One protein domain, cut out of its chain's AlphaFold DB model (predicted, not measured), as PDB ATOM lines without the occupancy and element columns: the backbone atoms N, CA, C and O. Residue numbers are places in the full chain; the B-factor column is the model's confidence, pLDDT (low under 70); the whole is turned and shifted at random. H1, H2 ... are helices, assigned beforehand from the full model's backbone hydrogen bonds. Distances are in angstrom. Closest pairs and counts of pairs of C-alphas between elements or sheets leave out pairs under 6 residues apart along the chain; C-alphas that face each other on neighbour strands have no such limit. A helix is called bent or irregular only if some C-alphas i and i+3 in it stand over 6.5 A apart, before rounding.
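AT A GLANCE: This is residues 67 to 183 and 250 to 343 of the 346 residues of an uncharacterized protein of Vibrio sp. MEBiC08052 (UniProt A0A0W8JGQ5). What does one see first? The longest helix, H10, is bent, and its arm H10a crosses H4 and H5 on one side of a core of four roughly aligned helices, H4, H5, H6 and H9, while residues 337 to 343 stick out. H1, H2 and H3 make a loosely joined group on another side, and short H8 packs on H6 with H7 near H8. What is printed? The printed part has 211 residues with ten named helices, H1 to H10 in order, and no named strand; it is all helix and compact, with a radius of gyration of the C-alphas of 17.3 A and spans of 52 by 48 by 38 A.

HOW THE PARTS SIT: How does H10, residues 315 to 341, stand? By its hydrogen bonds it was assigned as one helix, but it is bent, with C-alphas 330 and 333 7.0 A apart, into H10a, residues 315 to 330, and H10b, residues 333 to 341. H10a touches H4, residues 117 to 128, at a steep tilt of 49 degrees, opposite ways; the closest C-alphas, of Glu 118 and Gly 321, are 4.2 A apart. What makes the bundle, four helices side by side? H4, H5, residues 135 to 149, H6, residues 153 to 174, and H9, residues 284 to 302, make it; H5 and H6 form a helical hairpin, the closest C-alphas being Ser 144 and Ser 156 at 4.4 A, where H6 touches with residues 153 to 163 alone. H6 and H9 touch at a shallow tilt of 11 degrees, the same way, with Thr 157 and Tyr 285 closest by C-alphas at 4.7 A. Where are the others? H2, residues 93 to 99, and H3, residues 104 to 114, form a helical hairpin and only just touch, with 3 pairs of C-alphas within 8 A, the closest those of Tyr 98 and Phe 107 at 7.2 A. H1, residues 70 to 78, is close to but not clearly touching H2, the closest C-alphas being Phe 73 and Lys 95 at 8.0 A. H8, residues 268 to 273, touches residues 158 to 161 of H6 alone, the closest C-alphas being Asp 158 and Leu 271 at 6.4 A; H7, residues 250 to 253, is close to but not clearly touching H8, with Leu 253 and Arg 268 closest by C-alphas at 5.4 A. How complete are the helix backbones? Every O i to N i+4 pair is within hydrogen-bond range in H2, H3, H8, H9 and H10b, against 4 of 5 in H1, 7 of 8 in H4, 9 of 11 in H5, 14 of 18 in H6 and 11 of 12 in H10a; H7 is too short for such a pair.

IN THESE COORDINATES: Where do the helices begin and end? C-alpha 70 begins H1 at (216.606, 184.725, 154.404), and C-alpha 341 ends H10b at (210.697, 140.816, 144.267). How long are the longer ones? From first to last C-alpha H6 measures 31.9 A, H9 27.3 A, H10a 22.0 A and H5 21.0 A; H5 is irregular, with C-alphas 136 and 139 8.0 A apart.

THE WHOLE: Is there a cut? Residues 184 to 249 are not printed, and C-alphas 183 and 250 are 10.7 A apart. Which links are long, and where is confidence low? Long links join H1 to H2, H7 to H8 and H9 to H10; pLDDT is under 70 in 26 residues, among them 88 to 92, 257 to 264 and 273 to 278.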
ATOM      1  N   ARG A  67     224.127 192.163 155.641       48.69
ATOM      2  CA  ARG A  67     223.112 191.451 156.421       48.69
ATOM      3  C   ARG A  67     222.676 190.239 155.616       48.69
ATOM      4  O   ARG A  67     222.125 190.370 154.527       48.69
ATOM      5  N   ALA A  68     222.934 189.053 156.152       59.22
ATOM      6  CA  ALA A  68     222.404 187.842 155.560       59.22
ATOM      7  C   ALA A  68     220.875 187.856 155.684       59.22
ATOM      8  O   ALA A  68     220.347 187.759 156.790       59.22
ATOM      9  N   THR A  69     220.193 188.003 154.554       72.69
ATOM     10  CA  THR A  69     218.742 187.862 154.452       72.69
ATOM     11  C   THR A  69     218.380 186.392 154.286       72.69
ATOM     12  O   THR A  69     219.185 185.591 153.789       72.69
ATOM     13  N   LEU A  70     217.168 186.034 154.696       79.44
ATOM     14  CA  LEU A  70     216.606 184.725 154.404       79.44
ATOM     15  C   LEU A  70     216.520 184.522 152.893       79.44
ATOM     16  O   LEU A  70     216.879 183.452 152.422       79.44
ATOM     17  N   THR A  71     216.173 185.560 152.128       81.06
ATOM     18  CA  THR A  71     216.134 185.475 150.663       81.06
ATOM     19  C   THR A  71     217.498 185.138 150.049       81.06
ATOM     20  O   THR A  71     217.588 184.281 149.173       81.06
ATOM     21  N   ASN A  72     218.595 185.730 150.537       79.94
ATOM     22  CA  ASN A  72     219.939 185.395 150.047       79.94
ATOM     23  C   ASN A  72     220.343 183.962 150.400       79.94
ATOM     24  O   ASN A  72     221.043 183.305 149.630       79.94
ATOM     25  N   PHE A  73     219.928 183.480 151.572       85.31
ATOM     26  CA  PHE A  73     220.133 182.082 151.933       85.31
ATOM     27  C   PHE A  73     219.271 181.155 151.067       85.31
ATOM     28  O   PHE A  73     219.762 180.130 150.604       85.31
ATOM     29  N   GLN A  74     218.038 181.563 150.765       88.88
ATOM     30  CA  GLN A  74     217.099 180.805 149.953       88.88
ATOM     31  C   GLN A  74     217.603 180.565 148.533       88.88
ATOM     32  O   GLN A  74     217.487 179.447 148.049       88.88
ATOM     33  N   LYS A  75     218.254 181.554 147.903       87.25
ATOM     34  CA  LYS A  75     218.901 181.367 146.591       87.25
ATOM     35  C   LYS A  75     219.844 180.153 146.582       87.25
ATOM     36  O   LYS A  75     219.872 179.406 145.616       87.25
ATOM     37  N   LYS A  76     220.563 179.908 147.688       88.62
ATOM     38  CA  LYS A  76     221.420 178.718 147.835       88.62
ATOM     39  C   LYS A  76     220.636 177.452 148.166       88.62
ATOM     40  O   LYS A  76     221.034 176.377 147.744       88.62
ATOM     41  N   LEU A  77     219.555 177.556 148.938       90.44
ATOM     42  CA  LEU A  77     218.677 176.422 149.254       90.44
ATOM     43  C   LEU A  77     217.934 175.895 148.015       90.44
ATOM     44  O   LEU A  77     217.671 174.694 147.933       90.44
ATOM     45  N   ASN A  78     217.650 176.763 147.040       90.62
ATOM     46  CA  ASN A  78     217.003 176.399 145.777       90.62
ATOM     47  C   ASN A  78     217.832 175.378 144.976       90.62
ATOM     48  O   ASN A  78     217.249 174.483 144.373       90.62
ATOM     49  N   GLU A  79     219.170 175.419 145.065       88.31
ATOM     50  CA  GLU A  79     220.070 174.418 144.456       88.31
ATOM     51  C   GLU A  79     219.791 172.988 144.951       88.31
ATOM     52  O   GLU A  79     220.090 172.013 144.266       88.31
ATOM     53  N   ARG A  80     219.208 172.850 146.149       89.25
ATOM     54  CA  ARG A  80     218.820 171.570 146.763       89.25
ATOM     55  C   ARG A  80     217.304 171.406 146.869       89.25
ATOM     56  O   ARG A  80     216.829 170.558 147.619       89.25
ATOM     57  N   SER A  81     216.539 172.222 146.138       90.44
ATOM     58  CA  SER A  81     215.072 172.264 146.181       90.44
ATOM     59  C   SER A  81     214.475 172.492 147.583       90.44
ATOM     60  O   SER A  81     213.301 172.210 147.820       90.44
ATOM     61  N   CYS A  82     215.260 173.015 148.530       92.00
ATOM     62  CA  CYS A  82     214.858 173.134 149.926       92.00
ATOM     63  C   CYS A  82     213.990 174.383 150.143       92.00
ATOM     64  O   CYS A  82     214.442 175.478 149.803       92.00
ATOM     65  N   PRO A  83     212.781 174.270 150.722       91.81
ATOM     66  CA  PRO A  83     211.956 175.434 151.034       91.81
ATOM     67  C   PRO A  83     212.551 176.257 152.185       91.81
ATOM     68  O   PRO A  83     213.469 175.789 152.876       91.81
ATOM     69  N   PRO A  84     212.033 177.475 152.425       88.69
ATOM     70  CA  PRO A  84     212.526 178.301 153.511       88.69
ATOM     71  C   PRO A  84     212.363 177.612 154.875       88.69
ATOM     72  O   PRO A  84     211.296 177.061 155.165       88.69
ATOM     73  N   PRO A  85     213.383 177.677 155.752       85.12
ATOM     74  CA  PRO A  85     213.424 176.963 157.024       85.12
ATOM     75  C   PRO A  85     212.532 177.559 158.129       85.12
ATOM     76  O   PRO A  85     212.975 177.753 159.261       85.12
ATOM     77  N   PHE A  86     211.269 177.866 157.826       83.00
ATOM     78  CA  PHE A  86     210.316 178.371 158.813       83.00
ATOM     79  C   PHE A  86     210.016 177.332 159.890       83.00
ATOM     80  O   PHE A  86     209.958 176.135 159.602       83.00
ATOM     81  N   TYR A  87     209.811 177.815 161.119       71.31
ATOM     82  CA  TYR A  87     209.559 177.060 162.352       71.31
ATOM     83  C   TYR A  87     210.672 176.094 162.780       71.31
ATOM     84  O   TYR A  87     210.939 175.992 163.964       71.31
ATOM     85  N   LEU A  88     211.379 175.428 161.868       57.88
ATOM     86  CA  LEU A  88     212.239 174.283 162.183       57.88
ATOM     87  C   LEU A  88     213.653 174.623 162.665       57.88
ATOM     88  O   LEU A  88     214.416 173.710 162.980       57.88
ATOM     89  N   VAL A  89     214.034 175.903 162.746       50.12
ATOM     90  CA  VAL A  89     215.412 176.262 163.094       50.12
ATOM     91  C   VAL A  89     215.500 177.559 163.897       50.12
ATOM     92  O   VAL A  89     215.184 178.643 163.406       50.12
ATOM     93  N   GLY A  90     216.034 177.472 165.119       51.84
ATOM     94  CA  GLY A  90     216.588 178.641 165.804       51.84
ATOM     95  C   GLY A  90     217.647 179.312 164.917       51.84
ATOM     96  O   GLY A  90     218.429 178.621 164.273       51.84
ATOM     97  N   LYS A  91     217.659 180.651 164.868       48.72
ATOM     98  CA  LYS A  91     218.249 181.556 163.845       48.72
ATOM     99  C   LYS A  91     219.678 181.301 163.279       48.72
ATOM    100  O   LYS A  91     220.119 182.106 162.461       48.72
ATOM    101  N   GLY A  92     220.406 180.236 163.630       60.28
ATOM    102  CA  GLY A  92     221.754 179.942 163.115       60.28
ATOM    103  C   GLY A  92     222.078 178.482 162.767       60.28
ATOM    104  O   GLY A  92     222.841 178.280 161.827       60.28
ATOM    105  N   ASP A  93     221.501 177.483 163.448       72.81
ATOM    106  CA  ASP A  93     222.021 176.100 163.417       72.81
ATOM    107  C   ASP A  93     221.933 175.435 162.032       72.81
ATOM    108  O   ASP A  93     222.939 175.000 161.471       72.81
ATOM    109  N   PHE A  94     220.750 175.433 161.414       83.31
ATOM    110  CA  PHE A  94     220.569 174.860 160.076       83.31
ATOM    111  C   PHE A  94     221.425 175.561 159.032       83.31
ATOM    112  O   PHE A  94     221.998 174.904 158.174       83.31
ATOM    113  N   LYS A  95     221.561 176.888 159.114       82.12
ATOM    114  CA  LYS A  95     222.391 177.643 158.175       82.12
ATOM    115  C   LYS A  95     223.860 177.234 158.293       82.12
ATOM    116  O   LYS A  95     224.495 177.005 157.267       82.12
ATOM    117  N   SER A  96     224.400 177.119 159.510       82.69
ATOM    118  CA  SER A  96     225.774 176.636 159.710       82.69
ATOM    119  C   SER A  96     225.952 175.194 159.248       82.69
ATOM    120  O   SER A  96     226.925 174.902 158.557       82.69
ATOM    121  N   ARG A  97     224.994 174.314 159.561       88.31
ATOM    122  CA  ARG A  97     225.023 172.908 159.140       88.31
ATOM    123  C   ARG A  97     224.950 172.784 157.622       88.31
ATOM    124  O   ARG A  97     225.737 172.038 157.064       88.31
ATOM    125  N   TYR A  98     224.098 173.570 156.962       88.88
ATOM    126  CA  TYR A  98     223.960 173.612 155.506       88.88
ATOM    127  C   TYR A  98     225.255 174.042 154.810       88.88
ATOM    128  O   TYR A  98     225.680 173.403 153.855       88.88
ATOM    129  N   TYR A  99     225.919 175.098 155.294       88.56
ATOM    130  CA  TYR A  99     227.185 175.548 154.700       88.56
ATOM    131  C   TYR A  99     228.354 174.584 154.912       88.56
ATOM    132  O   TYR A  99     229.340 174.675 154.184       88.56
ATOM    133  N   ALA A 100     228.264 173.690 155.897       90.75
ATOM    134  CA  ALA A 100     229.267 172.659 156.125       90.75
ATOM    135  C   ALA A 100     229.112 171.448 155.186       90.75
ATOM    136  O   ALA A 100     230.038 170.642 155.102       90.75
ATOM    137  N   LEU A 101     227.973 171.322 154.492       91.62
ATOM    138  CA  LEU A 101     227.689 170.195 153.605       91.62
ATOM    139  C   LEU A 101     228.546 170.244 152.339       91.62
ATOM    140  O   LEU A 101     228.725 171.293 151.719       91.62
ATOM    141  N   LYS A 102     229.009 169.073 151.914       91.38
ATOM    142  CA  LYS A 102     229.845 168.864 150.727       91.38
ATOM    143  C   LYS A 102     229.150 168.050 149.638       91.38
ATOM    144  O   LYS A 102     229.601 168.073 148.497       91.38
ATOM    145  N   SER A 103     228.059 167.347 149.952       90.94
ATOM    146  CA  SER A 103     227.382 166.438 149.013       90.94
ATOM    147  C   SER A 103     225.852 166.459 149.130       90.94
ATOM    148  O   SER A 103     225.282 167.108 150.011       90.94
ATOM    149  N   ASN A 104     225.162 165.788 148.199       88.25
ATOM    150  CA  ASN A 104     223.713 165.538 148.273       88.25
ATOM    151  C   ASN A 104     223.352 164.570 149.403       88.25
ATOM    152  O   ASN A 104     222.361 164.797 150.088       88.25
ATOM    153  N   ASP A 105     224.184 163.571 149.674       92.00
ATOM    154  CA  ASP A 105     223.912 162.591 150.728       92.00
ATOM    155  C   ASP A 105     223.990 163.204 152.130       92.00
ATOM    156  O   ASP A 105     223.158 162.908 152.993       92.00
ATOM    157  N   GLU A 106     224.940 164.118 152.355       94.19
ATOM    158  CA  GLU A 106     225.025 164.863 153.616       94.19
ATOM    159  C   GLU A 106     223.811 165.788 153.797       94.19
ATOM    160  O   GLU A 106     223.284 165.908 154.906       94.19
ATOM    161  N   PHE A 107     223.317 166.399 152.714       93.44
ATOM    162  CA  PHE A 107     222.086 167.194 152.741       93.44
ATOM    163  C   PHE A 107     220.861 166.336 153.066       93.44
ATOM    164  O   PHE A 107     220.086 166.686 153.954       93.44
ATOM    165  N   ASN A 108     220.715 165.187 152.409       94.06
ATOM    166  CA  ASN A 108     219.616 164.261 152.669       94.06
ATOM    167  C   ASN A 108     219.629 163.801 154.130       94.06
ATOM    168  O   ASN A 108     218.603 163.841 154.807       94.06
ATOM    169  N   SER A 109     220.810 163.465 154.651       94.69
ATOM    170  CA  SER A 109     221.004 163.086 156.054       94.69
ATOM    171  C   SER A 109     220.632 164.214 157.019       94.69
ATOM    172  O   SER A 109     219.978 163.969 158.035       94.69
ATOM    173  N   LEU A 110     220.992 165.465 156.699       93.06
ATOM    174  CA  LEU A 110     220.571 166.639 157.466       93.06
ATOM    175  C   LEU A 110     219.042 166.752 157.503       93.06
ATOM    176  O   LEU A 110     218.479 166.893 158.587       93.06
ATOM    177  N   VAL A 111     218.372 166.653 156.352       93.94
ATOM    178  CA  VAL A 111     216.907 166.732 156.267       93.94
ATOM    179  C   VAL A 111     216.252 165.610 157.077       93.94
ATOM    180  O   VAL A 111     215.402 165.890 157.920       93.94
ATOM    181  N   PHE A 112     216.687 164.357 156.924       94.12
ATOM    182  CA  PHE A 112     216.147 163.243 157.711       94.12
ATOM    183  C   PHE A 112     216.376 163.412 159.220       94.12
ATOM    184  O   PHE A 112     215.512 163.047 160.011       94.12
ATOM    185  N   SER A 113     217.491 164.028 159.634       92.31
ATOM    186  CA  SER A 113     217.744 164.322 161.053       92.31
ATOM    187  C   SER A 113     216.786 165.362 161.647       92.31
ATOM    188  O   SER A 113     216.570 165.375 162.856       92.31
ATOM    189  N   ILE A 114     216.220 166.239 160.812       91.31
ATOM    190  CA  ILE A 114     215.237 167.251 161.224       91.31
ATOM    191  C   ILE A 114     213.842 166.627 161.290       91.31
ATOM    192  O   ILE A 114     213.095 166.864 162.238       91.31
ATOM    193  N   PHE A 115     213.499 165.811 160.296       93.62
ATOM    194  CA  PHE A 115     212.178 165.211 160.147       93.62
ATOM    195  C   PHE A 115     212.109 163.802 160.742       93.62
ATOM    196  O   PHE A 115     211.802 162.826 160.060       93.62
ATOM    197  N   THR A 116     212.376 163.703 162.042       94.12
ATOM    198  CA  THR A 116     212.131 162.470 162.797       94.12
ATOM    199  C   THR A 116     210.629 162.188 162.909       94.12
ATOM    200  O   THR A 116     209.807 163.094 162.766       94.12
ATOM    201  N   ALA A 117     210.252 160.942 163.211       95.44
ATOM    202  CA  ALA A 117     208.848 160.563 163.402       95.44
ATOM    203  C   ALA A 117     208.146 161.421 164.465       95.44
ATOM    204  O   ALA A 117     207.010 161.847 164.267       95.44
ATOM    205  N   GLU A 118     208.846 161.730 165.559       94.88
ATOM    206  CA  GLU A 118     208.352 162.635 166.596       94.88
ATOM    207  C   GLU A 118     208.139 164.052 166.048       94.88
ATOM    208  O   GLU A 118     207.053 164.605 166.187       94.88
ATOM    209  N   LYS A 119     209.127 164.631 165.350       93.88
ATOM    210  CA  LYS A 119     208.996 165.983 164.784       93.88
ATOM    211  C   LYS A 119     207.880 166.080 163.752       93.88
ATOM    212  O   LYS A 119     207.140 167.062 163.745       93.88
ATOM    213  N   MET A 120     207.737 165.066 162.906       95.75
ATOM    214  CA  MET A 120     206.639 164.957 161.950       95.75
ATOM    215  C   MET A 120     205.274 164.865 162.654       95.75
ATOM    216  O   MET A 120     204.336 165.544 162.242       95.75
ATOM    217  N   ALA A 121     205.164 164.094 163.740       97.50
ATOM    218  CA  ALA A 121     203.946 164.019 164.548       97.50
ATOM    219  C   ALA A 121     203.595 165.369 165.198       97.50
ATOM    220  O   ALA A 121     202.451 165.810 165.100       97.50
ATOM    221  N   THR A 122     204.586 166.069 165.758       96.19
ATOM    222  CA  THR A 122     204.421 167.422 166.307       96.19
ATOM    223  C   THR A 122     203.933 168.409 165.244       96.19
ATOM    224  O   THR A 122     202.992 169.166 165.481       96.19
ATOM    225  N   ILE A 123     204.521 168.380 164.040       95.75
ATOM    226  CA  ILE A 123     204.050 169.179 162.898       95.75
ATOM    227  C   ILE A 123     202.574 168.879 162.611       95.75
ATOM    228  O   ILE A 123     201.776 169.805 162.451       95.75
ATOM    229  N   TYR A 124     202.201 167.602 162.556       97.69
ATOM    230  CA  TYR A 124     200.843 167.198 162.221       97.69
ATOM    231  C   TYR A 124     199.812 167.663 163.258       97.69
ATOM    232  O   TYR A 124     198.843 168.343 162.912       97.69
ATOM    233  N   ASN A 125     200.029 167.336 164.527       96.81
ATOM    234  CA  ASN A 125     199.070 167.626 165.588       96.81
ATOM    235  C   ASN A 125     198.985 169.120 165.907       96.81
ATOM    236  O   ASN A 125     197.889 169.636 166.111       96.81
ATOM    237  N   GLN A 126     200.120 169.821 165.950       94.69
ATOM    238  CA  GLN A 126     200.155 171.183 166.484       94.69
ATOM    239  C   GLN A 126     200.152 172.273 165.410       94.69
ATOM    240  O   GLN A 126     199.649 173.366 165.659       94.69
ATOM    241  N   LEU A 127     200.683 172.005 164.210       94.25
ATOM    242  CA  LEU A 127     200.734 173.003 163.134       94.25
ATOM    243  C   LEU A 127     199.676 172.739 162.063       94.25
ATOM    244  O   LEU A 127     198.921 173.641 161.708       94.25
ATOM    245  N   ILE A 128     199.586 171.507 161.562       95.94
ATOM    246  CA  ILE A 128     198.660 171.152 160.477       95.94
ATOM    247  C   ILE A 128     197.218 171.116 160.978       95.94
ATOM    248  O   ILE A 128     196.351 171.739 160.368       95.94
ATOM    249  N   CYS A 129     196.947 170.423 162.086       95.56
ATOM    250  CA  CYS A 129     195.584 170.306 162.606       95.56
ATOM    251  C   CYS A 129     195.012 171.635 163.123       95.56
ATOM    252  O   CYS A 129     193.796 171.811 163.072       95.56
ATOM    253  N   ASP A 130     195.854 172.574 163.568       94.38
ATOM    254  CA  ASP A 130     195.417 173.920 163.971       94.38
ATOM    255  C   ASP A 130     195.374 174.919 162.794       94.38
ATOM    256  O   ASP A 130     194.847 176.024 162.935       94.38
ATOM    257  N   SER A 131     195.926 174.573 161.624       95.19
ATOM    258  CA  SER A 131     195.959 175.443 160.441       95.19
ATOM    259  C   SER A 131     194.584 175.614 159.805       95.19
ATOM    260  O   SER A 131     193.949 174.655 159.377       95.19
ATOM    261  N   GLU A 132     194.162 176.860 159.606       94.88
ATOM    262  CA  GLU A 132     192.950 177.183 158.855       94.88
ATOM    263  C   GLU A 132     193.040 176.848 157.360       94.88
ATOM    264  O   GLU A 132     192.014 176.850 156.667       94.88
ATOM    265  N   LEU A 133     194.257 176.616 156.863       95.06
ATOM    266  CA  LEU A 133     194.552 176.276 155.475       95.06
ATOM    267  C   LEU A 133     194.706 174.772 155.276       95.06
ATOM    268  O   LEU A 133     194.222 174.253 154.271       95.06
ATOM    269  N   LEU A 134     195.378 174.094 156.211       96.81
ATOM    270  CA  LEU A 134     195.772 172.689 156.088       96.81
ATOM    271  C   LEU A 134     194.870 171.726 156.863       96.81
ATOM    272  O   LEU A 134     194.764 170.575 156.451       96.81
ATOM    273  N   ALA A 135     194.167 172.159 157.916       96.31
ATOM    274  CA  ALA A 135     193.248 171.285 158.651       96.31
ATOM    275  C   ALA A 135     192.156 170.646 157.765       96.31
ATOM    276  O   ALA A 135     191.847 169.472 157.988       96.31
ATOM    277  N   PRO A 136     191.612 171.319 156.723       96.06
ATOM    278  CA  PRO A 136     190.711 170.671 155.762       96.06
ATOM    279  C   PRO A 136     191.353 169.513 154.981       96.06
ATOM    280  O   PRO A 136     190.641 168.664 154.455       96.06
ATOM    281  N   HIS A 137     192.685 169.471 154.907       97.12
ATOM    282  CA  HIS A 137     193.476 168.469 154.192       97.12
ATOM    283  C   HIS A 137     194.163 167.459 155.126       97.12
ATOM    284  O   HIS A 137     194.962 166.644 154.663       97.12
ATOM    285  N   LYS A 138     193.874 167.491 156.435       96.25
ATOM    286  CA  LYS A 138     194.599 166.699 157.440       96.25
ATOM    287  C   LYS A 138     194.601 165.197 157.156       96.25
ATOM    288  O   LYS A 138     195.636 164.576 157.339       96.25
ATOM    289  N   SER A 139     193.507 164.629 156.640       97.50
ATOM    290  CA  SER A 139     193.449 163.199 156.304       97.50
ATOM    291  C   SER A 139     194.452 162.835 155.210       97.50
ATOM    292  O   SER A 139     195.273 161.953 155.413       97.50
ATOM    293  N   THR A 140     194.472 163.584 154.102       97.50
ATOM    294  CA  THR A 140     195.442 163.376 153.015       97.50
ATOM    295  C   THR A 140     196.877 163.540 153.502       97.50
ATOM    296  O   THR A 140     197.757 162.779 153.111       97.50
ATOM    297  N   ILE A 141     197.133 164.521 154.375       97.88
ATOM    298  CA  ILE A 141     198.477 164.709 154.925       97.88
ATOM    299  C   ILE A 141     198.851 163.534 155.838       97.88
ATOM    300  O   ILE A 141     199.942 162.995 155.689       97.88
ATOM    301  N   PHE A 142     197.955 163.086 156.716       97.94
ATOM    302  CA  PHE A 142     198.189 161.933 157.588       97.94
ATOM    303  C   PHE A 142     198.490 160.660 156.787       97.94
ATOM    304  O   PHE A 142     199.517 160.026 157.006       97.94
ATOM    305  N   GLU A 143     197.659 160.344 155.794       97.56
ATOM    306  CA  GLU A 143     197.846 159.190 154.905       97.56
ATOM    307  C   GLU A 143     199.161 159.294 154.114       97.56
ATOM    308  O   GLU A 143     199.871 158.305 153.931       97.56
ATOM    309  N   SER A 144     199.559 160.504 153.699       96.62
ATOM    310  CA  SER A 144     200.862 160.717 153.056       96.62
ATOM    311  C   SER A 144     202.041 160.436 154.001       96.62
ATOM    312  O   SER A 144     203.072 159.930 153.555       96.62
ATOM    313  N   MET A 145     201.896 160.734 155.301       96.81
ATOM    314  CA  MET A 145     202.910 160.437 156.318       96.81
ATOM    315  C   MET A 145     203.017 158.930 156.527       96.81
ATOM    316  O   MET A 145     204.124 158.397 156.561       96.81
ATOM    317  N   GLU A 146     201.891 158.220 156.604       95.81
ATOM    318  CA  GLU A 146     201.886 156.754 156.660       95.81
ATOM    319  C   GLU A 146     202.569 156.149 155.431       95.81
ATOM    320  O   GLU A 146     203.462 155.311 155.568       95.81
ATOM    321  N   ALA A 147     202.218 156.624 154.232       94.31
ATOM    322  CA  ALA A 147     202.836 156.200 152.980       94.31
ATOM    323  C   ALA A 147     204.362 156.403 153.002       94.31
ATOM    324  O   ALA A 147     205.110 155.499 152.618       94.31
ATOM    325  N   TYR A 148     204.839 157.541 153.514       93.81
ATOM    326  CA  TYR A 148     206.269 157.807 153.679       93.81
ATOM    327  C   TYR A 148     206.942 156.771 154.592       93.81
ATOM    328  O   TYR A 148     207.927 156.138 154.199       93.81
ATOM    329  N   TRP A 149     206.376 156.511 155.774       92.56
ATOM    330  CA  TRP A 149     206.928 155.530 156.718       92.56
ATOM    331  C   TRP A 149     206.821 154.078 156.221       92.56
ATOM    332  O   TRP A 149     207.646 153.240 156.582       92.56
ATOM    333  N   LEU A 150     205.888 153.783 155.313       91.69
ATOM    334  CA  LEU A 150     205.780 152.500 154.604       91.69
ATOM    335  C   LEU A 150     206.725 152.379 153.388       91.69
ATOM    336  O   LEU A 150     206.776 151.326 152.736       91.69
ATOM    337  N   GLY A 151     207.487 153.430 153.062       86.94
ATOM    338  CA  GLY A 151     208.388 153.476 151.909       86.94
ATOM    339  C   GLY A 151     207.669 153.542 150.565       86.94
ATOM    340  O   GLY A 151     208.045 152.849 149.619       86.94
ATOM    341  N   MET A 152     206.565 154.281 150.506       88.38
ATOM    342  CA  MET A 152     205.786 154.550 149.297       88.38
ATOM    343  C   MET A 152     206.142 155.937 148.750       88.38
ATOM    344  O   MET A 152     205.271 156.795 148.625       88.38
ATOM    345  N   ASP A 153     207.422 156.146 148.432       84.50
ATOM    346  CA  ASP A 153     208.023 157.475 148.221       84.50
ATOM    347  C   ASP A 153     207.340 158.319 147.123       84.50
ATOM    348  O   ASP A 153     207.208 159.542 147.257       84.50
ATOM    349  N   PHE A 154     206.845 157.673 146.060       83.06
ATOM    350  CA  PHE A 154     206.074 158.333 144.999       83.06
ATOM    351  C   PHE A 154     204.748 158.898 145.527       83.06
ATOM    352  O   PHE A 154     204.502 160.099 145.437       83.06
ATOM    353  N   ILE A 155     203.915 158.037 146.122       87.06
ATOM    354  CA  ILE A 155     202.567 158.395 146.586       87.06
ATOM    355  C   ILE A 155     202.643 159.395 147.734       87.06
ATOM    356  O   ILE A 155     201.864 160.347 147.763       87.06
ATOM    357  N   SER A 156     203.583 159.213 148.667       91.12
ATOM    358  CA  SER A 156     203.728 160.124 149.801       91.12
ATOM    359  C   SER A 156     204.005 161.550 149.329       91.12
ATOM    360  O   SER A 156     203.376 162.490 149.810       91.12
ATOM    361  N   THR A 157     204.913 161.722 148.365       88.88
ATOM    362  CA  THR A 157     205.292 163.046 147.850       88.88
ATOM    363  C   THR A 157     204.185 163.653 146.984       88.88
ATOM    364  O   THR A 157     203.838 164.818 147.178       88.88
ATOM    365  N   ASP A 158     203.592 162.868 146.079       86.75
ATOM    366  CA  ASP A 158     202.553 163.340 145.153       86.75
ATOM    367  C   ASP A 158     201.303 163.844 145.873       86.75
ATOM    368  O   ASP A 158     200.758 164.909 145.573       86.75
ATOM    369  N   SER A 159     200.882 163.097 146.898       90.25
ATOM    370  CA  SER A 159     199.674 163.403 147.665       90.25
ATOM    371  C   SER A 159     199.712 164.830 148.222       90.25
ATOM    372  O   SER A 159     198.691 165.525 148.227       90.25
ATOM    373  N   LEU A 160     200.897 165.312 148.617       92.88
ATOM    374  CA  LEU A 160     201.083 166.657 149.160       92.88
ATOM    375  C   LEU A 160     200.981 167.772 148.112       92.88
ATOM    376  O   LEU A 160     200.753 168.926 148.481       92.88
ATOM    377  N   MET A 161     201.095 167.468 146.819       89.69
ATOM    378  CA  MET A 161     200.991 168.481 145.773       89.69
ATOM    379  C   MET A 161     199.566 169.028 145.647       89.69
ATOM    380  O   MET A 161     199.350 170.241 145.578       89.69
ATOM    381  N   SER A 162     198.577 168.136 145.709       89.25
ATOM    382  CA  SER A 162     197.160 168.514 145.729       89.25
ATOM    383  C   SER A 162     196.808 169.366 146.959       89.25
ATOM    384  O   SER A 162     196.084 170.362 146.854       89.25
ATOM    385  N   VAL A 163     197.391 169.028 148.115       94.69
ATOM    386  CA  VAL A 163     197.258 169.774 149.373       94.69
ATOM    387  C   VAL A 163     197.859 171.172 149.237       94.69
ATOM    388  O   VAL A 163     197.203 172.149 149.590       94.69
ATOM    389  N   MET A 164     199.071 171.285 148.686       92.75
ATOM    390  CA  MET A 164     199.748 172.561 148.442       92.75
ATOM    391  C   MET A 164     198.892 173.493 147.571       92.75
ATOM    392  O   MET A 164     198.650 174.644 147.944       92.75
ATOM    393  N   GLU A 165     198.378 173.011 146.433       89.94
ATOM    394  CA  GLU A 165     197.515 173.816 145.557       89.94
ATOM    395  C   GLU A 165     196.197 174.221 146.240       89.94
ATOM    396  O   GLU A 165     195.755 175.370 146.116       89.94
ATOM    397  N   GLY A 166     195.562 173.297 146.968       91.25
ATOM    398  CA  GLY A 166     194.336 173.560 147.725       91.25
ATOM    399  C   GLY A 166     194.536 174.638 148.791       91.25
ATOM    400  O   GLY A 166     193.802 175.631 148.828       91.25
ATOM    401  N   ALA A 167     195.588 174.495 149.592       93.38
ATOM    402  CA  ALA A 167     195.929 175.411 150.668       93.38
ATOM    403  C   ALA A 167     196.331 176.804 150.156       93.38
ATOM    404  O   ALA A 167     195.902 177.805 150.728       93.38
ATOM    405  N   LEU A 168     197.051 176.906 149.031       91.12
ATOM    406  CA  LEU A 168     197.354 178.189 148.377       91.12
ATOM    407  C   LEU A 168     196.091 178.924 147.912       91.12
ATOM    408  O   LEU A 168     195.968 180.139 148.093       91.12
ATOM    409  N   ARG A 169     195.124 178.201 147.332       89.12
ATOM    410  CA  ARG A 169     193.826 178.788 146.952       89.12
ATOM    411  C   ARG A 169     193.082 179.306 148.180       89.12
ATOM    412  O   ARG A 169     192.508 180.392 148.109       89.12
ATOM    413  N   ASN A 170     193.111 178.550 149.276       90.06
ATOM    414  CA  ASN A 170     192.475 178.932 150.533       90.06
ATOM    415  C   ASN A 170     193.157 180.149 151.166       90.06
ATOM    416  O   ASN A 170     192.449 181.058 151.584       90.06
ATOM    417  N   LEU A 171     194.495 180.217 151.162       90.75
ATOM    418  CA  LEU A 171     195.268 181.358 151.665       90.75
ATOM    419  C   LEU A 171     194.812 182.652 150.994       90.75
ATOM    420  O   LEU A 171     194.439 183.611 151.661       90.75
ATOM    421  N   ILE A 172     194.800 182.656 149.662       86.88
ATOM    422  CA  ILE A 172     194.470 183.848 148.877       86.88
ATOM    423  C   ILE A 172     193.002 184.230 149.063       86.88
ATOM    424  O   ILE A 172     192.686 185.412 149.186       86.88
ATOM    425  N   HIS A 173     192.109 183.240 149.117       86.75
ATOM    426  CA  HIS A 173     190.692 183.490 149.349       86.75
ATOM    427  C   HIS A 173     190.421 184.079 150.741       86.75
ATOM    428  O   HIS A 173     189.732 185.091 150.852       86.75
ATOM    429  N   LYS A 174     190.995 183.480 151.791       88.44
ATOM    430  CA  LYS A 174     190.832 183.925 153.183       88.44
ATOM    431  C   LYS A 174     191.498 185.268 153.460       88.44
ATOM    432  O   LYS A 174     190.968 186.046 154.239       88.44
ATOM    433  N   ALA A 175     192.583 185.588 152.759       83.88
ATOM    434  CA  ALA A 175     193.211 186.906 152.799       83.88
ATOM    435  C   ALA A 175     192.415 187.998 152.038       83.88
ATOM    436  O   ALA A 175     192.941 189.071 151.753       83.88
ATOM    437  N   GLY A 176     191.152 187.738 151.675       78.69
ATOM    438  CA  GLY A 176     190.232 188.735 151.119       78.69
ATOM    439  C   GLY A 176     190.346 188.960 149.609       78.69
ATOM    440  O   GLY A 176     189.728 189.882 149.077       78.69
ATOM    441  N   LYS A 177     191.108 188.132 148.882       75.75
ATOM    442  CA  LYS A 177     191.207 188.215 147.415       75.75
ATOM    443  C   LYS A 177     190.246 187.229 146.748       75.75
ATOM    444  O   LYS A 177     189.880 186.188 147.298       75.75
ATOM    445  N   LYS A 178     189.835 187.530 145.509       74.88
ATOM    446  CA  LYS A 178     189.077 186.567 144.691       74.88
ATOM    447  C   LYS A 178     189.908 185.301 144.503       74.88
ATOM    448  O   LYS A 178     191.106 185.388 144.235       74.88
ATOM    449  N   ARG A 179     189.256 184.137 144.617       65.31
ATOM    450  CA  ARG A 179     189.911 182.836 144.450       65.31
ATOM    451  C   ARG A 179     190.626 182.806 143.089       65.31
ATOM    452  O   ARG A 179     189.974 183.010 142.064       65.31
ATOM    453  N   PRO A 180     191.947 182.594 143.071       65.69
ATOM    454  CA  PRO A 180     192.760 182.834 141.892       65.69
ATOM    455  C   PRO A 180     192.710 181.660 140.906       65.69
ATOM    456  O   PRO A 180     192.507 180.499 141.278       65.69
ATOM    457  N   ASN A 181     192.974 181.966 139.637       64.06
ATOM    458  CA  ASN A 181     193.522 181.028 138.654       64.06
ATOM    459  C   ASN A 181     194.984 180.653 139.022       64.06
ATOM    460  O   ASN A 181     195.518 181.159 140.003       64.06
ATOM    461  N   LEU A 182     195.647 179.753 138.278       62.31
ATOM    462  CA  LEU A 182     196.961 179.142 138.616       62.31
ATOM    463  C   LEU A 182     198.154 180.118 138.825       62.31
ATOM    464  O   LEU A 182     199.273 179.683 139.071       62.31
ATOM    465  N   LYS A 183     197.952 181.441 138.769       72.00
ATOM    466  CA  LYS A 183     198.993 182.474 138.931       72.00
ATOM    467  C   LYS A 183     199.242 182.855 140.400       72.00
ATOM    468  O   LYS A 183     199.298 184.042 140.724       72.00
ATOM    469  N   SER A 250     208.927 179.986 142.711       84.75
ATOM    470  CA  SER A 250     209.140 180.162 141.266       84.75
ATOM    471  C   SER A 250     210.368 179.464 140.703       84.75
ATOM    472  O   SER A 250     210.354 179.088 139.541       84.75
ATOM    473  N   GLU A 251     211.436 179.326 141.483       87.19
ATOM    474  CA  GLU A 251     212.705 178.773 140.994       87.19
ATOM    475  C   GLU A 251     212.783 177.251 141.152       87.19
ATOM    476  O   GLU A 251     213.614 176.618 140.508       87.19
ATOM    477  N   VAL A 252     211.917 176.659 141.981       88.94
ATOM    478  CA  VAL A 252     211.882 175.214 142.242       88.94
ATOM    479  C   VAL A 252     210.515 174.643 141.868       88.94
ATOM    480  O   VAL A 252     210.387 173.946 140.861       88.94
ATOM    481  N   LEU A 253     209.477 174.961 142.651       87.69
ATOM    482  CA  LEU A 253     208.186 174.271 142.567       87.69
ATOM    483  C   LEU A 253     207.423 174.593 141.273       87.69
ATOM    484  O   LEU A 253     206.854 173.700 140.664       87.69
ATOM    485  N   TYR A 254     207.409 175.848 140.832       85.75
ATOM    486  CA  TYR A 254     206.718 176.319 139.622       85.75
ATOM    487  C   TYR A 254     207.697 176.813 138.553       85.75
ATOM    488  O   TYR A 254     207.321 177.628 137.712       85.75
ATOM    489  N   LYS A 255     208.948 176.338 138.583       85.19
ATOM    490  CA  LYS A 255     209.920 176.632 137.526       85.19
ATOM    491  C   LYS A 255     209.352 176.167 136.184       85.19
ATOM    492  O   LYS A 255     208.844 175.047 136.092       85.19
ATOM    493  N   ASP A 256     209.416 177.022 135.169       76.19
ATOM    494  CA  ASP A 256     209.027 176.640 133.813       76.19
ATOM    495  C   ASP A 256     209.921 175.481 133.355       76.19
ATOM    496  O   ASP A 256     211.145 175.551 133.470       76.19
ATOM    497  N   HIS A 257     209.309 174.397 132.881       66.94
ATOM    498  CA  HIS A 257     210.051 173.227 132.429       66.94
ATOM    499  C   HIS A 257     210.593 173.497 131.022       66.94
ATOM    500  O   HIS A 257     209.830 173.570 130.058       66.94
ATOM    501  N   ASP A 258     211.911 173.611 130.882       62.66
ATOM    502  CA  ASP A 258     212.582 173.411 129.605       62.66
ATOM    503  C   ASP A 258     212.865 171.909 129.489       62.66
ATOM    504  O   ASP A 258     213.309 171.289 130.444       62.66
ATOM    505  N   GLY A 259     212.498 171.250 128.391       58.34
ATOM    506  CA  GLY A 259     212.570 169.782 128.245       58.34
ATOM    507  C   GLY A 259     213.977 169.157 128.339       58.34
ATOM    508  O   GLY A 259     214.171 168.065 127.821       58.34
ATOM    509  N   SER A 260     214.954 169.862 128.914       55.41
ATOM    510  CA  SER A 260     216.375 169.534 128.996       55.41
ATOM    511  C   SER A 260     216.784 168.869 130.323       55.41
ATOM    512  O   SER A 260     217.871 168.299 130.402       55.41
ATOM    513  N   GLU A 261     215.946 168.919 131.368       56.34
ATOM    514  CA  GLU A 261     216.272 168.337 132.678       56.34
ATOM    515  C   GLU A 261     215.890 166.844 132.764       56.34
ATOM    516  O   GLU A 261     214.730 166.479 132.973       56.34
ATOM    517  N   ASP A 262     216.893 165.965 132.673       55.06
ATOM    518  CA  ASP A 262     216.755 164.503 132.840       55.06
ATOM    519  C   ASP A 262     216.552 164.055 134.304       55.06
ATOM    520  O   ASP A 262     216.159 162.918 134.571       55.06
ATOM    521  N   ILE A 263     216.784 164.938 135.280       61.84
ATOM    522  CA  ILE A 263     216.731 164.608 136.712       61.84
ATOM    523  C   ILE A 263     215.329 164.897 137.266       61.84
ATOM    524  O   ILE A 263     214.752 165.950 137.010       61.84
ATOM    525  N   PHE A 264     214.750 163.963 138.029       64.00
ATOM    526  CA  PHE A 264     213.510 164.215 138.773       64.00
ATOM    527  C   PHE A 264     213.767 165.283 139.841       64.00
ATOM    528  O   PHE A 264     214.622 165.100 140.701       64.00
ATOM    529  N   THR A 265     213.035 166.393 139.783       73.94
ATOM    530  CA  THR A 265     213.126 167.495 140.755       73.94
ATOM    531  C   THR A 265     211.778 167.712 141.440       73.94
ATOM    532  O   THR A 265     210.751 167.252 140.948       73.94
ATOM    533  N   LEU A 266     211.749 168.474 142.542       80.06
ATOM    534  CA  LEU A 266     210.508 168.907 143.218       80.06
ATOM    535  C   LEU A 266     209.635 169.867 142.387       80.06
ATOM    536  O   LEU A 266     208.725 170.509 142.908       80.06
ATOM    537  N   ASN A 267     209.910 169.997 141.094       83.56
ATOM    538  CA  ASN A 267     209.120 170.792 140.183       83.56
ATOM    539  C   ASN A 267     207.720 170.194 139.986       83.56
ATOM    540  O   ASN A 267     207.548 168.989 139.810       83.56
ATOM    541  N   ARG A 268     206.710 171.061 139.930       80.88
ATOM    542  CA  ARG A 268     205.306 170.720 139.700       80.88
ATOM    543  C   ARG A 268     205.095 169.880 138.451       80.88
ATOM    544  O   ARG A 268     204.309 168.943 138.491       80.88
ATOM    545  N   HIS A 269     205.731 170.244 137.345       78.31
ATOM    546  CA  HIS A 269     205.614 169.501 136.098       78.31
ATOM    547  C   HIS A 269     206.185 168.090 136.258       78.31
ATOM    548  O   HIS A 269     205.535 167.135 135.854       78.31
ATOM    549  N   ASN A 270     207.337 167.951 136.920       74.88
ATOM    550  CA  ASN A 270     207.944 166.648 137.197       74.88
ATOM    551  C   ASN A 270     207.068 165.791 138.107       74.88
ATOM    552  O   ASN A 270     206.872 164.616 137.813       74.88
ATOM    553  N   LEU A 271     206.477 166.383 139.147       75.25
ATOM    554  CA  LEU A 271     205.475 165.702 139.961       75.25
ATOM    555  C   LEU A 271     204.305 165.250 139.076       75.25
ATOM    556  O   LEU A 271     204.045 164.069 138.994       75.25
ATOM    557  N   PHE A 272     203.663 166.113 138.290       72.25
ATOM    558  CA  PHE A 272     202.494 165.684 137.505       72.25
ATOM    559  C   PHE A 272     202.785 164.748 136.315       72.25
ATOM    560  O   PHE A 272     201.877 164.028 135.898       72.25
ATOM    561  N   HIS A 273     203.993 164.760 135.742       67.25
ATOM    562  CA  HIS A 273     204.267 164.119 134.447       67.25
ATOM    563  C   HIS A 273     205.397 163.079 134.442       67.25
ATOM    564  O   HIS A 273     205.444 162.280 133.511       67.25
ATOM    565  N   ALA A 274     206.282 163.024 135.446       57.72
ATOM    566  CA  ALA A 274     207.459 162.142 135.417       57.72
ATOM    567  C   ALA A 274     207.288 160.804 136.170       57.72
ATOM    568  O   ALA A 274     208.262 160.067 136.341       57.72
ATOM    569  N   PHE A 275     206.069 160.450 136.603       54.38
ATOM    570  CA  PHE A 275     205.820 159.259 137.432       54.38
ATOM    571  C   PHE A 275     206.081 157.907 136.749       54.38
ATOM    572  O   PHE A 275     206.189 156.901 137.448       54.38
ATOM    573  N   SER A 276     206.188 157.845 135.419       53.62
ATOM    574  CA  SER A 276     206.377 156.574 134.705       53.62
ATOM    575  C   SER A 276     207.835 156.204 134.424       53.62
ATOM    576  O   SER A 276     208.098 155.042 134.124       53.62
ATOM    577  N   GLU A 277     208.784 157.144 134.506       56.22
ATOM    578  CA  GLU A 277     210.125 156.940 133.928       56.22
ATOM    579  C   GLU A 277     211.299 157.243 134.873       56.22
ATOM    580  O   GLU A 277     212.436 156.896 134.547       56.22
ATOM    581  N   ARG A 278     211.064 157.845 136.051       68.00
ATOM    582  CA  ARG A 278     212.142 158.308 136.948       68.00
ATOM    583  C   ARG A 278     212.045 157.726 138.359       68.00
ATOM    584  O   ARG A 278     210.961 157.431 138.852       68.00
ATOM    585  N   ASP A 279     213.198 157.563 139.006       71.38
ATOM    586  CA  ASP A 279     213.293 157.017 140.363       71.38
ATOM    587  C   ASP A 279     212.827 158.054 141.403       71.38
ATOM    588  O   ASP A 279     213.164 159.238 141.313       71.38
ATOM    589  N   ALA A 280     212.056 157.614 142.404       75.94
ATOM    590  CA  ALA A 280     211.657 158.473 143.515       75.94
ATOM    591  C   ALA A 280     212.873 158.882 144.353       75.94
ATOM    592  O   ALA A 280     213.800 158.100 144.565       75.94
ATOM    593  N   ILE A 281     212.835 160.101 144.889       83.56
ATOM    594  CA  ILE A 281     213.883 160.634 145.758       83.56
ATOM    595  C   ILE A 281     213.303 160.772 147.176       83.56
ATOM    596  O   ILE A 281     212.542 161.707 147.424       83.56
ATOM    597  N   PRO A 282     213.652 159.893 148.141       85.19
ATOM    598  CA  PRO A 282     212.992 159.840 149.454       85.19
ATOM    599  C   PRO A 282     213.042 161.140 150.271       85.19
ATOM    600  O   PRO A 282     212.154 161.407 151.080       85.19
ATOM    601  N   VAL A 283     214.067 161.980 150.068       91.12
ATOM    602  CA  VAL A 283     214.181 163.280 150.755       91.12
ATOM    603  C   VAL A 283     213.099 164.280 150.314       91.12
ATOM    604  O   VAL A 283     212.803 165.230 151.036       91.12
ATOM    605  N   TYR A 284     212.454 164.063 149.166       91.50
ATOM    606  CA  TYR A 284     211.452 164.984 148.627       91.50
ATOM    607  C   TYR A 284     210.170 165.025 149.443       91.50
ATOM    608  O   TYR A 284     209.578 166.097 149.552       91.50
ATOM    609  N   TYR A 285     209.786 163.927 150.096       93.44
ATOM    610  CA  TYR A 285     208.638 163.956 150.992       93.44
ATOM    611  C   TYR A 285     208.846 164.919 152.180       93.44
ATOM    612  O   TYR A 285     208.044 165.846 152.321       93.44
ATOM    613  N   PRO A 286     209.922 164.807 152.990       94.94
ATOM    614  CA  PRO A 286     210.235 165.798 154.020       94.94
ATOM    615  C   PRO A 286     210.299 167.238 153.503       94.94
ATOM    616  O   PRO A 286     209.805 168.142 154.170       94.94
ATOM    617  N   LEU A 287     210.866 167.474 152.315       94.19
ATOM    618  CA  LEU A 287     210.927 168.815 151.722       94.19
ATOM    619  C   LEU A 287     209.537 169.335 151.319       94.19
ATOM    620  O   LEU A 287     209.236 170.506 151.543       94.19
ATOM    621  N   MET A 288     208.657 168.481 150.792       93.62
ATOM    622  CA  MET A 288     207.266 168.848 150.525       93.62
ATOM    623  C   MET A 288     206.493 169.100 151.820       93.62
ATOM    624  O   MET A 288     205.786 170.101 151.916       93.62
ATOM    625  N   LEU A 289     206.680 168.284 152.857       95.12
ATOM    626  CA  LEU A 289     206.099 168.546 154.174       95.12
ATOM    627  C   LEU A 289     206.603 169.882 154.750       95.12
ATOM    628  O   LEU A 289     205.818 170.677 155.265       95.12
ATOM    629  N   TRP A 290     207.893 170.183 154.589       93.44
ATOM    630  CA  TRP A 290     208.480 171.468 154.971       93.44
ATOM    631  C   TRP A 290     207.845 172.636 154.209       93.44
ATOM    632  O   TRP A 290     207.552 173.688 154.780       93.44
ATOM    633  N   SER A 291     207.551 172.463 152.923       93.31
ATOM    634  CA  SER A 291     206.889 173.510 152.149       93.31
ATOM    635  C   SER A 291     205.486 173.843 152.681       93.31
ATOM    636  O   SER A 291     205.095 175.011 152.670       93.31
ATOM    637  N   LEU A 292     204.765 172.875 153.263       94.88
ATOM    638  CA  LEU A 292     203.497 173.145 153.949       94.88
ATOM    639  C   LEU A 292     203.689 174.021 155.195       94.88
ATOM    640  O   LEU A 292     202.859 174.888 155.462       94.88
ATOM    641  N   LEU A 293     204.810 173.892 155.912       92.31
ATOM    642  CA  LEU A 293     205.143 174.801 157.020       92.31
ATOM    643  C   LEU A 293     205.343 176.243 156.547       92.31
ATOM    644  O   LEU A 293     205.046 177.182 157.285       92.31
ATOM    645  N   SER A 294     205.780 176.436 155.299       90.94
ATOM    646  CA  SER A 294     205.815 177.771 154.695       90.94
ATOM    647  C   SER A 294     204.419 178.353 154.517       90.94
ATOM    648  O   SER A 294     204.234 179.545 154.741       90.94
ATOM    649  N   LEU A 295     203.412 177.531 154.213       92.50
ATOM    650  CA  LEU A 295     202.021 177.986 154.176       92.50
ATOM    651  C   LEU A 295     201.476 178.312 155.566       92.50
ATOM    652  O   LEU A 295     200.796 179.322 155.703       92.50
ATOM    653  N   VAL A 296     201.815 177.528 156.594       92.75
ATOM    654  CA  VAL A 296     201.468 177.853 157.993       92.75
ATOM    655  C   VAL A 296     202.108 179.176 158.419       92.75
ATOM    656  O   VAL A 296     201.516 179.957 159.163       92.75
ATOM    657  N   TYR A 297     203.316 179.473 157.935       90.19
ATOM    658  CA  TYR A 297     203.953 180.769 158.162       90.19
ATOM    659  C   TYR A 297     203.210 181.896 157.434       90.19
ATOM    660  O   TYR A 297     202.924 182.926 158.029       90.19
ATOM    661  N   MET A 298     202.816 181.703 156.174       89.75
ATOM    662  CA  MET A 298     202.015 182.711 155.466       89.75
ATOM    663  C   MET A 298     200.643 182.926 156.110       89.75
ATOM    664  O   MET A 298     200.185 184.061 156.221       89.75
ATOM    665  N   GLU A 299     199.999 181.863 156.589       92.19
ATOM    666  CA  GLU A 299     198.763 181.955 157.364       92.19
ATOM    667  C   GLU A 299     198.938 182.869 158.582       92.19
ATOM    668  O   GLU A 299     198.060 183.692 158.854       92.19
ATOM    669  N   SER A 300     200.083 182.784 159.269       89.19
ATOM    670  CA  SER A 300     200.356 183.615 160.442       89.19
ATOM    671  C   SER A 300     200.539 185.094 160.131       89.19
ATOM    672  O   SER A 300     200.228 185.944 160.969       89.19
ATOM    673  N   LEU A 301     200.967 185.414 158.909       86.38
ATOM    674  CA  LEU A 301     201.109 186.790 158.444       86.38
ATOM    675  C   LEU A 301     199.796 187.414 157.967       86.38
ATOM    676  O   LEU A 301     199.632 188.629 158.100       86.38
ATOM    677  N   PHE A 302     198.898 186.624 157.375       88.06
ATOM    678  CA  PHE A 302     197.750 187.162 156.631       88.06
ATOM    679  C   PHE A 302     196.381 186.825 157.225       88.06
ATOM    680  O   PHE A 302     195.411 187.490 156.876       88.06
ATOM    681  N   ILE A 303     196.278 185.798 158.073       88.69
ATOM    682  CA  ILE A 303     194.986 185.260 158.528       88.69
ATOM    683  C   ILE A 303     194.937 185.176 160.055       88.69
ATOM    684  O   ILE A 303     194.119 185.850 160.677       88.69
ATOM    685  N   LYS A 304     195.810 184.366 160.666       86.88
ATOM    686  CA  LYS A 304     195.744 184.021 162.095       86.88
ATOM    687  C   LYS A 304     197.136 184.041 162.710       86.88
ATOM    688  O   LYS A 304     197.901 183.112 162.484       86.88
ATOM    689  N   ILE A 305     197.440 185.060 163.518       84.69
ATOM    690  CA  ILE A 305     198.723 185.195 164.232       84.69
ATOM    691  C   ILE A 305     199.037 183.907 165.015       84.69
ATOM    692  O   ILE A 305     198.172 183.365 165.702       84.69
ATOM    693  N   ARG A 306     200.287 183.437 164.917       80.38
ATOM    694  CA  ARG A 306     200.807 182.235 165.590       80.38
ATOM    695  C   ARG A 306     202.130 182.536 166.281       80.38
ATOM    696  O   ARG A 306     202.807 183.506 165.936       80.38
ATOM    697  N   ASP A 307     202.500 181.669 167.218       75.81
ATOM    698  CA  ASP A 307     203.851 181.644 167.768       75.81
ATOM    699  C   ASP A 307     204.863 181.386 166.629       75.81
ATOM    700  O   ASP A 307     204.648 180.465 165.840       75.81
ATOM    701  N   PRO A 308     205.926 182.200 166.480       67.81
ATOM    702  CA  PRO A 308     206.921 182.028 165.422       67.81
ATOM    703  C   PRO A 308     207.917 180.877 165.665       67.81
ATOM    704  O   PRO A 308     208.780 180.641 164.813       67.81
ATOM    705  N   PHE A 309     207.855 180.194 166.809       78.94
ATOM    706  CA  PHE A 309     208.761 179.117 167.193       78.94
ATOM    707  C   PHE A 309     208.160 177.732 166.941       78.94
ATOM    708  O   PHE A 309     206.946 177.554 166.845       78.94
ATOM    709  N   PHE A 310     209.033 176.728 166.810       83.50
ATOM    710  CA  PHE A 310     208.578 175.342 166.784       83.50
ATOM    711  C   PHE A 310     207.942 174.990 168.133       83.50
ATOM    712  O   PHE A 310     208.579 175.249 169.159       83.50
ATOM    713  N   PRO A 311     206.754 174.370 168.155       86.88
ATOM    714  CA  PRO A 311     206.150 173.952 169.406       86.88
ATOM    715  C   PRO A 311     206.958 172.836 170.078       86.88
ATOM    716  O   PRO A 311     207.600 172.009 169.421       86.88
ATOM    717  N   GLU A 312     206.912 172.799 171.406       90.06
ATOM    718  CA  GLU A 312     207.461 171.684 172.173       90.06
ATOM    719  C   GLU A 312     206.648 170.409 171.916       90.06
ATOM    720  O   GLU A 312     205.424 170.450 171.788       90.06
ATOM    721  N   THR A 313     207.334 169.268 171.830       93.25
ATOM    722  CA  THR A 313     206.691 167.962 171.653       93.25
ATOM    723  C   THR A 313     205.825 167.637 172.877       93.25
ATOM    724  O   THR A 313     206.289 167.710 174.014       93.25
ATOM    725  N   THR A 314     204.573 167.244 172.645       96.25
ATOM    726  CA  THR A 314     203.643 166.776 173.682       96.25
ATOM    727  C   THR A 314     203.581 165.246 173.747       96.25
ATOM    728  O   THR A 314     204.018 164.541 172.839       96.25
ATOM    729  N   LYS A 315     202.950 164.700 174.795       97.00
ATOM    730  CA  LYS A 315     202.736 163.246 174.933       97.00
ATOM    731  C   LYS A 315     201.914 162.637 173.792       97.00
ATOM    732  O   LYS A 315     202.131 161.478 173.436       97.00
ATOM    733  N   ASP A 316     200.974 163.394 173.229       96.69
ATOM    734  CA  ASP A 316     200.169 162.927 172.098       96.69
ATOM    735  C   ASP A 316     201.002 162.876 170.810       96.69
ATOM    736  O   ASP A 316     200.866 161.935 170.023       96.69
ATOM    737  N   ASP A 317     201.941 163.812 170.641       97.12
ATOM    738  CA  ASP A 317     202.912 163.792 169.542       97.12
ATOM    739  C   ASP A 317     203.865 162.609 169.666       97.12
ATOM    740  O   ASP A 317     204.086 161.898 168.691       97.12
ATOM    741  N   GLU A 318     204.377 162.333 170.868       97.31
ATOM    742  CA  GLU A 318     205.216 161.157 171.123       97.31
ATOM    743  C   GLU A 318     204.476 159.854 170.797       97.31
ATOM    744  O   GLU A 318     205.047 158.933 170.205       97.31
ATOM    745  N   LYS A 319     203.195 159.755 171.176       97.62
ATOM    746  CA  LYS A 319     202.357 158.586 170.882       97.62
ATOM    747  C   LYS A 319     202.191 158.394 169.375       97.62
ATOM    748  O   LYS A 319     202.340 157.271 168.890       97.62
ATOM    749  N   LEU A 320     201.918 159.470 168.641       97.44
ATOM    750  CA  LEU A 320     201.798 159.419 167.187       97.44
ATOM    751  C   LEU A 320     203.157 159.156 166.503       97.44
ATOM    752  O   LEU A 320     203.240 158.374 165.559       97.44
ATOM    753  N   GLY A 321     204.251 159.711 167.019       96.81
ATOM    754  CA  GLY A 321     205.609 159.441 166.546       96.81
ATOM    755  C   GLY A 321     206.012 157.972 166.714       96.81
ATOM    756  O   GLY A 321     206.619 157.384 165.814       96.81
ATOM    757  N   LYS A 322     205.622 157.334 167.826       96.62
ATOM    758  CA  LYS A 322     205.783 155.883 168.029       96.62
ATOM    759  C   LYS A 322     204.992 155.070 167.011       96.62
ATOM    760  O   LYS A 322     205.529 154.096 166.495       96.62
ATOM    761  N   TYR A 323     203.763 155.481 166.696       96.56
ATOM    762  CA  TYR A 323     202.961 154.846 165.651       96.56
ATOM    763  C   TYR A 323     203.681 154.872 164.292       96.56
ATOM    764  O   TYR A 323     203.918 153.819 163.702       96.56
ATOM    765  N   PHE A 324     204.129 156.048 163.844       95.00
ATOM    766  CA  PHE A 324     204.873 156.188 162.588       95.00
ATOM    767  C   PHE A 324     206.188 155.397 162.570       95.00
ATOM    768  O   PHE A 324     206.527 154.764 161.571       95.00
ATOM    769  N   SER A 325     206.914 155.379 163.690       91.62
ATOM    770  CA  SER A 325     208.149 154.595 163.811       91.62
ATOM    771  C   SER A 325     207.874 153.086 163.733       91.62
ATOM    772  O   SER A 325     208.647 152.349 163.118       91.62
ATOM    773  N   GLY A 326     206.762 152.629 164.321       92.38
ATOM    774  CA  GLY A 326     206.281 151.250 164.223       92.38
ATOM    775  C   GLY A 326     205.963 150.847 162.785       92.38
ATOM    776  O   GLY A 326     206.399 149.787 162.346       92.38
ATOM    777  N   LEU A 327     205.322 151.721 161.995       91.75
ATOM    778  CA  LEU A 327     205.015 151.429 160.586       91.75
ATOM    779  C   LEU A 327     206.252 151.031 159.780       91.75
ATOM    780  O   LEU A 327     206.201 150.049 159.041       91.75
ATOM    781  N   MET A 328     207.365 151.751 159.930       85.50
ATOM    782  CA  MET A 328     208.603 151.424 159.219       85.50
ATOM    783  C   MET A 328     209.174 150.072 159.661       85.50
ATOM    784  O   MET A 328     209.543 149.256 158.811       85.50
ATOM    785  N   ASN A 329     209.243 149.837 160.973       84.50
ATOM    786  CA  ASN A 329     209.879 148.653 161.551       84.50
ATOM    787  C   ASN A 329     209.061 147.376 161.327       84.50
ATOM    788  O   ASN A 329     209.622 146.343 160.964       84.50
ATOM    789  N   ASP A 330     207.743 147.462 161.490       83.06
ATOM    790  CA  ASP A 330     206.860 146.297 161.523       83.06
ATOM    791  C   ASP A 330     206.379 145.915 160.115       83.06
ATOM    792  O   ASP A 330     206.263 144.732 159.775       83.06
ATOM    793  N   VAL A 331     206.127 146.916 159.261       85.19
ATOM    794  CA  VAL A 331     205.455 146.725 157.963       85.19
ATOM    795  C   VAL A 331     206.308 147.219 156.796       85.19
ATOM    796  O   VAL A 331     206.493 146.493 155.816       85.19
ATOM    797  N   GLY A 332     206.862 148.427 156.893       82.06
ATOM    798  CA  GLY A 332     207.570 149.116 155.816       82.06
ATOM    799  C   GLY A 332     208.739 148.302 155.270       82.06
ATOM    800  O   GLY A 332     208.806 148.049 154.067       82.06
ATOM    801  N   GLN A 333     209.625 147.803 156.139       83.62
ATOM    802  CA  GLN A 333     210.765 146.983 155.709       83.62
ATOM    803  C   GLN A 333     210.342 145.717 154.952       83.62
ATOM    804  O   GLN A 333     210.943 145.372 153.930       83.62
ATOM    805  N   ASN A 334     209.304 145.027 155.426       86.00
ATOM    806  CA  ASN A 334     208.797 143.816 154.784       86.00
ATOM    807  C   ASN A 334     208.145 144.131 153.438       86.00
ATOM    808  O   ASN A 334     208.458 143.478 152.441       86.00
ATOM    809  N   ARG A 335     207.329 145.189 153.371       87.31
ATOM    810  CA  ARG A 335     206.763 145.682 152.112       87.31
ATOM    811  C   ARG A 335     207.863 145.971 151.094       87.31
ATOM    812  O   ARG A 335     207.754 145.521 149.957       87.31
ATOM    813  N   ARG A 336     208.930 146.682 151.486       84.88
ATOM    814  CA  ARG A 336     210.038 147.010 150.572       84.88
ATOM    815  C   ARG A 336     210.703 145.753 150.006       84.88
ATOM    816  O   ARG A 336     211.000 145.696 148.816       84.88
ATOM    817  N   LYS A 337     210.905 144.725 150.837       85.62
ATOM    818  CA  LYS A 337     211.437 143.431 150.380       85.62
ATOM    819  C   LYS A 337     210.519 142.788 149.341       85.62
ATOM    820  O   LYS A 337     211.002 142.401 148.284       85.62
ATOM    821  N   VAL A 338     209.214 142.723 149.612       88.12
ATOM    822  CA  VAL A 338     208.222 142.142 148.690       88.12
ATOM    823  C   VAL A 338     208.162 142.925 147.379       88.12
ATOM    824  O   VAL A 338     208.266 142.339 146.311       88.12
ATOM    825  N   ALA A 339     208.059 144.250 147.435       85.94
ATOM    826  CA  ALA A 339     207.969 145.094 146.246       85.94
ATOM    827  C   ALA A 339     209.199 144.948 145.322       85.94
ATOM    828  O   ALA A 339     209.035 144.866 144.104       85.94
ATOM    829  N   ARG A 340     210.409 144.784 145.884       85.50
ATOM    830  CA  ARG A 340     211.621 144.477 145.101       85.50
ATOM    831  C   ARG A 340     211.540 143.143 144.359       85.50
ATOM    832  O   ARG A 340     212.030 143.064 143.238       85.50
ATOM    833  N   VAL A 341     210.912 142.115 144.943       90.44
ATOM    834  CA  VAL A 341     210.697 140.816 144.267       90.44
ATOM    835  C   VAL A 341     209.865 140.990 142.994       90.44
ATOM    836  O   VAL A 341     210.108 140.303 142.008       90.44
ATOM    837  N   TYR A 342     208.937 141.946 142.986       87.81
ATOM    838  CA  TYR A 342     208.093 142.261 141.832       87.81
ATOM    839  C   TYR A 342     208.669 143.359 140.922       87.81
ATOM    840  O   TYR A 342     207.952 143.893 140.080       87.81
ATOM    841  N   GLY A 343     209.950 143.714 141.073       78.25
ATOM    842  CA  GLY A 343     210.619 144.689 140.206       78.25
ATOM    843  C   GLY A 343     210.208 146.147 140.435       78.25
ATOM    844  O   GLY A 343     210.542 147.007 139.624       78.25
TER     845      GLY A 343